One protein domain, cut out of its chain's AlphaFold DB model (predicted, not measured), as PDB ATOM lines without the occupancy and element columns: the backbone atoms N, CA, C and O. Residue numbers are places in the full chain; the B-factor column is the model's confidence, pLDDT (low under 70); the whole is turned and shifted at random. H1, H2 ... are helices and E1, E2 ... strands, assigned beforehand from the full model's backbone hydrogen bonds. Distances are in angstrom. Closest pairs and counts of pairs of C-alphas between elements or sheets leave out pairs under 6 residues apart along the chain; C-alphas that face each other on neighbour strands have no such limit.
ATOM      1  N   ARG A 123     144.015 126.950 115.050       98.19
ATOM      2  CA  ARG A 123     142.730 127.625 114.834       98.19
ATOM      3  C   ARG A 123     141.588 126.671 115.166       98.19
ATOM      4  O   ARG A 123     141.740 125.460 115.050       98.19
ATOM      5  N   THR A 124     140.433 127.216 115.531       96.88
ATOM      6  CA  THR A 124     139.213 126.442 115.824       96.88
ATOM      7  C   THR A 124     138.229 126.402 114.652       96.88
ATOM      8  O   THR A 124     137.096 125.961 114.828       96.88
ATOM      9  N   THR A 125     138.637 126.866 113.461       98.25
ATOM     10  CA  THR A 125     137.855 126.740 112.221       98.25
ATOM     11  C   THR A 125     137.538 125.270 111.959       98.25
ATOM     12  O   THR A 125     138.437 124.431 112.025       98.25
ATOM     13  N   LEU A 126     136.276 124.964 111.664       98.31
ATOM     14  CA  LEU A 126     135.802 123.600 111.455       98.31
ATOM     15  C   LEU A 126     135.729 123.264 109.961       98.31
ATOM     16  O   LEU A 126     135.075 123.970 109.197       98.31
ATOM     17  N   PHE A 127     136.338 122.148 109.574       98.81
ATOM     18  CA  PHE A 127     136.288 121.563 108.239       98.81
ATOM     19  C   PHE A 127     135.655 120.174 108.346       98.81
ATOM     20  O   PHE A 127     136.298 119.218 108.778       98.81
ATOM     21  N   VAL A 128     134.372 120.055 108.010       98.88
ATOM     22  CA  VAL A 128     133.632 118.792 108.136       98.88
ATOM     23  C   VAL A 128     133.821 117.965 106.870       98.88
ATOM     24  O   VAL A 128     133.389 118.371 105.796       98.88
ATOM     25  N   VAL A 129     134.433 116.782 106.973       98.81
ATOM     26  CA  VAL A 129     134.825 115.998 105.780       98.81
ATOM     27  C   VAL A 129     133.648 115.527 104.919       98.81
ATOM     28  O   VAL A 129     133.839 115.203 103.752       98.81
ATOM     29  N   THR A 130     132.436 115.448 105.475       98.75
ATOM     30  CA  THR A 130     131.226 115.033 104.743       98.75
ATOM     31  C   THR A 130     130.545 116.182 104.008       98.75
ATOM     32  O   THR A 130     129.729 115.929 103.123       98.75
ATOM     33  N   ASP A 131     130.858 117.424 104.371       98.69
ATOM     34  CA  ASP A 131     130.248 118.605 103.772       98.69
ATOM     35  C   ASP A 131     130.964 118.957 102.463       98.69
ATOM     36  O   ASP A 131     132.115 118.572 102.224       98.69
ATOM     37  N   ALA A 132     130.284 119.689 101.581       97.12
ATOM     38  CA  ALA A 132     130.927 120.229 100.389       97.12
ATOM     39  C   ALA A 132     132.029 121.232 100.800       97.12
ATOM     40  O   ALA A 132     131.803 122.036 101.706       97.12
ATOM     41  N   PRO A 133     133.203 121.230 100.140       98.06
ATOM     42  CA  PRO A 133     133.515 120.511  98.902       98.06
ATOM     43  C   PRO A 133     134.096 119.092  99.084       98.06
ATOM     44  O   PRO A 133     134.339 118.425  98.084       98.06
ATOM     45  N   TYR A 134     134.313 118.607 100.309       98.69
ATOM     46  CA  TYR A 134     135.060 117.367 100.586       98.69
ATOM     47  C   TYR A 134     134.241 116.094 100.357       98.69
ATOM     48  O   TYR A 134     134.735 115.140  99.770       98.69
ATOM     49  N   SER A 135     132.964 116.099 100.746       98.50
ATOM     50  CA  SER A 135     131.967 115.076 100.383       98.50
ATOM     51  C   SER A 135     132.333 113.607 100.687       98.50
ATOM     52  O   SER A 135     131.886 112.706  99.962       98.50
ATOM     53  N   ALA A 136     133.103 113.341 101.753       98.62
ATOM     54  CA  ALA A 136     133.410 111.986 102.226       98.62
ATOM     55  C   ALA A 136     132.123 111.186 102.510       98.62
ATOM     56  O   ALA A 136     131.149 111.714 103.057       98.62
ATOM     57  N   LYS A 137     132.104 109.905 102.132       98.38
ATOM     58  CA  LYS A 137     130.912 109.045 102.156       98.38
ATOM     59  C   LYS A 137     130.694 108.330 103.471       98.38
ATOM     60  O   LYS A 137     129.534 108.065 103.785       98.38
ATOM     61  N   ARG A 138     131.759 108.046 104.231       95.75
ATOM     62  CA  ARG A 138     131.723 107.421 105.566       95.75
ATOM     63  C   ARG A 138     130.913 106.114 105.643       95.75
ATOM     64  O   ARG A 138     130.341 105.786 106.689       95.75
ATOM     65  N   ASP A 139     130.855 105.375 104.536       95.06
ATOM     66  CA  ASP A 139     130.100 104.124 104.370       95.06
ATOM     67  C   ASP A 139     130.954 102.851 104.576       95.06
ATOM     68  O   ASP A 139     130.447 101.730 104.511       95.06
ATOM     69  N   GLY A 140     132.254 103.017 104.831       93.25
ATOM     70  CA  GLY A 140     133.246 101.961 105.023       93.25
ATOM     71  C   GLY A 140     133.668 101.240 103.741       93.25
ATOM     72  O   GLY A 140     134.384 100.243 103.829       93.25
ATOM     73  N   ARG A 141     133.223 101.702 102.566       93.38
ATOM     74  CA  ARG A 141     133.441 101.057 101.262       93.38
ATOM     75  C   ARG A 141     134.049 102.005 100.238       93.38
ATOM     76  O   ARG A 141     135.031 101.633  99.591       93.38
ATOM     77  N   THR A 142     133.454 103.183 100.080       97.31
ATOM     78  CA  THR A 142     133.951 104.228  99.192       97.31
ATOM     79  C   THR A 142     135.273 104.752  99.736       97.31
ATOM     80  O   THR A 142     135.391 104.999 100.933       97.31
ATOM     81  N   ASP A 143     136.268 104.886  98.862       98.31
ATOM     82  CA  ASP A 143     137.572 105.421  99.244       98.31
ATOM     83  C   ASP A 143     137.464 106.916  99.577       98.31
ATOM     84  O   ASP A 143     137.287 107.757  98.695       98.31
ATOM     85  N   ASP A 144     137.559 107.229 100.866       98.81
ATOM     86  CA  ASP A 144     137.451 108.577 101.418       98.81
ATOM     87  C   ASP A 144     138.818 109.271 101.556       98.81
ATOM     88  O   ASP A 144     138.882 110.395 102.059       98.81
ATOM     89  N   THR A 145     139.912 108.650 101.089       98.88
ATOM     90  CA  THR A 145     141.282 109.178 101.239       98.88
ATOM     91  C   THR A 145     141.407 110.602 100.694       98.88
ATOM     92  O   THR A 145     141.806 111.513 101.419       98.88
ATOM     93  N   ALA A 146     141.016 110.825  99.436       98.81
ATOM     94  CA  ALA A 146     141.143 112.134  98.791       98.81
ATOM     95  C   ALA A 146     140.232 113.196  99.429       98.81
ATOM     96  O   ALA A 146     140.626 114.357  99.551       98.81
ATOM     97  N   SER A 147     139.037 112.799  99.868       98.88
ATOM     98  CA  SER A 147     138.071 113.673 100.538       98.88
ATOM     99  C   SER A 147     138.614 114.179 101.876       98.88
ATOM    100  O   SER A 147     138.609 115.382 102.139       98.88
ATOM    101  N   ILE A 148     139.143 113.270 102.703       98.94
ATOM    102  CA  ILE A 148     139.731 113.609 104.005       98.94
ATOM    103  C   ILE A 148     141.006 114.435 103.813       98.94
ATOM    104  O   ILE A 148     141.154 115.475 104.456       98.94
ATOM    105  N   GLN A 149     141.896 114.031 102.899       98.94
ATOM    106  CA  GLN A 149     143.133 114.770 102.640       98.94
ATOM    107  C   GLN A 149     142.854 116.185 102.120       98.94
ATOM    108  O   GLN A 149     143.491 117.131 102.563       98.94
ATOM    109  N   SER A 150     141.845 116.372 101.266       98.88
ATOM    110  CA  SER A 150     141.467 117.707 100.786       98.88
ATOM    111  C   SER A 150     140.997 118.631 101.917       98.88
ATOM    112  O   SER A 150     141.266 119.833 101.879       98.88
ATOM    113  N   ALA A 151     140.317 118.092 102.937       98.94
ATOM    114  CA  ALA A 151     139.929 118.849 104.127       98.94
ATOM    115  C   ALA A 151     141.140 119.206 105.002       98.94
ATOM    116  O   ALA A 151     141.265 120.351 105.435       98.94
ATOM    117  N   LEU A 152     142.059 118.254 105.200       98.94
ATOM    118  CA  LEU A 152     143.351 118.471 105.865       98.94
ATOM    119  C   LEU A 152     144.164 119.564 105.170       98.94
ATOM    120  O   LEU A 152     144.598 120.514 105.823       98.94
ATOM    121  N   ASP A 153     144.293 119.495 103.849       98.94
ATOM    122  CA  ASP A 153     145.029 120.469 103.048       98.94
ATOM    123  C   ASP A 153     144.389 121.860 103.103       98.94
ATOM    124  O   ASP A 153     145.096 122.867 103.160       98.94
ATOM    125  N   ALA A 154     143.056 121.941 103.093       98.88
ATOM    126  CA  ALA A 154     142.338 123.206 103.228       98.88
ATOM    127  C   ALA A 154     142.549 123.837 104.612       98.88
ATOM    128  O   ALA A 154     142.853 125.026 104.691       98.88
ATOM    129  N   ALA A 155     142.474 123.042 105.684       98.88
ATOM    130  CA  ALA A 155     142.787 123.500 107.035       98.88
ATOM    131  C   ALA A 155     144.248 123.956 107.156       98.88
ATOM    132  O   ALA A 155     144.531 124.999 107.740       98.88
ATOM    133  N   GLY A 156     145.184 123.222 106.547       98.75
ATOM    134  CA  GLY A 156     146.592 123.612 106.484       98.75
ATOM    135  C   GLY A 156     146.800 124.949 105.763       98.75
ATOM    136  O   GLY A 156     147.525 125.810 106.261       98.75
ATOM    137  N   LYS A 157     146.118 125.162 104.630       98.62
ATOM    138  CA  LYS A 157     146.141 126.431 103.879       98.62
ATOM    139  C   LYS A 157     145.506 127.597 104.651       98.62
ATOM    140  O   LYS A 157     145.957 128.723 104.470       98.62
ATOM    141  N   ASP A 158     144.531 127.339 105.529       98.44
ATOM    142  CA  ASP A 158     143.956 128.340 106.454       98.44
ATOM    143  C   ASP A 158     144.865 128.633 107.669       98.44
ATOM    144  O   ASP A 158     144.526 129.438 108.537       98.44
ATOM    145  N   GLY A 159     146.041 127.998 107.754       98.12
ATOM    146  CA  GLY A 159     146.986 128.160 108.862       98.12
ATOM    147  C   GLY A 159     146.650 127.324 110.103       98.12
ATOM    148  O   GLY A 159     147.153 127.613 111.190       98.12
ATOM    149  N   GLY A 160     145.797 126.309 109.960       98.50
ATOM    150  CA  GLY A 160     145.356 125.402 111.016       98.50
ATOM    151  C   GLY A 160     143.836 125.260 111.063       98.50
ATOM    152  O   GLY A 160     143.097 125.998 110.414       98.50
ATOM    153  N   GLY A 161     143.346 124.326 111.873       98.62
ATOM    154  CA  GLY A 161     141.910 124.084 112.007       98.62
ATOM    155  C   GLY A 161     141.591 122.709 112.574       98.62
ATOM    156  O   GLY A 161     142.485 121.899 112.816       98.62
ATOM    157  N   ILE A 162     140.301 122.450 112.758       98.88
ATOM    158  CA  ILE A 162     139.752 121.149 113.136       98.88
ATOM    159  C   ILE A 162     139.180 120.507 111.874       98.88
ATOM    160  O   ILE A 162     138.192 120.994 111.328       98.88
ATOM    161  N   VAL A 163     139.766 119.399 111.429       98.94
ATOM    162  CA  VAL A 163     139.180 118.545 110.393       98.94
ATOM    163  C   VAL A 163     138.344 117.482 111.077       98.94
ATOM    164  O   VAL A 163     138.868 116.544 111.674       98.94
ATOM    165  N   PHE A 164     137.032 117.672 111.035       98.88
ATOM    166  CA  PHE A 164     136.087 116.868 111.787       98.88
ATOM    167  C   PHE A 164     135.557 115.700 110.960       98.88
ATOM    168  O   PHE A 164     135.068 115.879 109.841       98.88
ATOM    169  N   LEU A 165     135.626 114.511 111.553       98.88
ATOM    170  CA  LEU A 165     135.083 113.253 111.065       98.88
ATOM    171  C   LEU A 165     133.781 112.948 111.823       98.88
ATOM    172  O   LEU A 165     133.849 112.417 112.937       98.88
ATOM    173  N   PRO A 166     132.591 113.244 111.267       98.50
ATOM    174  CA  PRO A 166     131.338 112.765 111.839       98.50
ATOM    175  C   PRO A 166     131.331 111.246 112.070       98.50
ATOM    176  O   PRO A 166     132.089 110.496 111.463       98.50
ATOM    177  N   GLY A 167     130.431 110.761 112.926       97.38
ATOM    178  CA  GLY A 167     130.302 109.320 113.157       97.38
ATOM    179  C   GLY A 167     130.042 108.553 111.851       97.38
ATOM    180  O   GLY A 167     129.158 108.928 111.072       97.38
ATOM    181  N   GLY A 168     130.806 107.487 111.619       95.19
ATOM    182  CA  GLY A 168     130.800 106.685 110.397       95.19
ATOM    183  C   GLY A 168     132.102 105.904 110.204       95.19
ATOM    184  O   GLY A 168     133.039 106.027 110.995       95.19
ATOM    185  N   SER A 169     132.152 105.099 109.142       95.38
ATOM    186  CA  SER A 169     133.334 104.313 108.778       95.38
ATOM    187  C   SER A 169     133.951 104.872 107.506       95.38
ATOM    188  O   SER A 169     133.293 104.918 106.480       95.38
ATOM    189  N   TYR A 170     135.213 105.257 107.533       97.62
ATOM    190  CA  TYR A 170     135.910 105.868 106.409       97.62
ATOM    191  C   TYR A 170     136.916 104.860 105.861       97.62
ATOM    192  O   TYR A 170     137.862 104.504 106.563       97.62
ATOM    193  N   ALA A 171     136.708 104.359 104.641       97.31
ATOM    194  CA  ALA A 171     137.720 103.527 103.998       97.31
ATOM    195  C   ALA A 171     138.843 104.421 103.478       97.31
ATOM    196  O   ALA A 171     138.601 105.297 102.657       97.31
ATOM    197  N   VAL A 172     140.061 104.191 103.959       98.31
ATOM    198  CA  VAL A 172     141.254 104.926 103.543       98.31
ATOM    199  C   VAL A 172     142.212 103.923 102.906       98.31
ATOM    200  O   VAL A 172     142.684 102.992 103.562       98.31
ATOM    201  N   ARG A 173     142.435 104.070 101.598       97.75
ATOM    202  CA  ARG A 173     143.295 103.193 100.783       97.75
ATOM    203  C   ARG A 173     144.651 103.822 100.453       97.75
ATOM    204  O   ARG A 173     145.375 103.268  99.635       97.75
ATOM    205  N   GLY A 174     144.948 104.961 101.074       97.38
ATOM    206  CA  GLY A 174     146.237 105.640 101.044       97.38
ATOM    207  C   GLY A 174     146.719 106.008 102.451       97.38
ATOM    208  O   GLY A 174     146.354 105.376 103.447       97.38
TER     209      GLY A 174
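Overview. This is residues 123 to 174 of the 676 residues of the protein "Pectate_lyase_3 domain-containing protein" of Planctomycetes bacterium (UniProt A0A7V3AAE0). One helix, H1, runs along the length of a small elongated body, with two short parallel strand pairs at different places along it. E1 and E3 run side by side along the part of H1 toward its last residue, heading back against its direction, while E2 and E4 lie crosswise near its first residue. The printed part has 52 residues, with four named strands and one named helix in the order E1, E2, H1, E3, E4; the class is mixed, helices and strands. It is compact, with a radius of gyration of the C-alphas of 10.5 A, and spans 31 by 20 by 15 A.

Arrangement. E1, residues 126 to 128, is the parallel neighbour of E3, residues 161 to 164, at 29 degrees between their directions; N 127 and O 162, at 2.8 A, are within hydrogen-bond range. E2, residues 139 to 143, is the parallel neighbour of E4, residues 168 to 172, at 25 degrees; N 140 and O 169 are within hydrogen-bond range at 2.7 A. The closest C-alphas of E1 and H1, residues 145 to 157, are those of Phe 127 and Ala 151, 6.1 A apart. For H1 and E3 they are those of Ala 155 and Gly 161, 5.1 A apart; for H1 and E4, those of Thr 145 and Val 172, 4.8 A apart. E1 and E4 are apart, and so are E2 and E3. In H1 every O i to N i+4 pair is within hydrogen-bond range.

Along the chain. E1 begins at C-alpha 126, (135.802, 123.600, 111.455), and is 6.2 A long; E2 is 9.2 A long. H1 begins at C-alpha 145, (141.282, 109.178, 101.239), and is 18.1 A long. E3 is 9.3 A long, and E4, 12.6 A long, ends at C-alpha 172, (141.254, 104.926, 103.543).

Size, cuts and confidence. The two C-alphas farthest apart are those of Arg 123 and Arg 141, 31.2 A. The printed part has no cut and no long link; E1 to E2 is a short link of 10 residues. The mean pLDDT of the printed part is 98.0, and no printed residue is under 70.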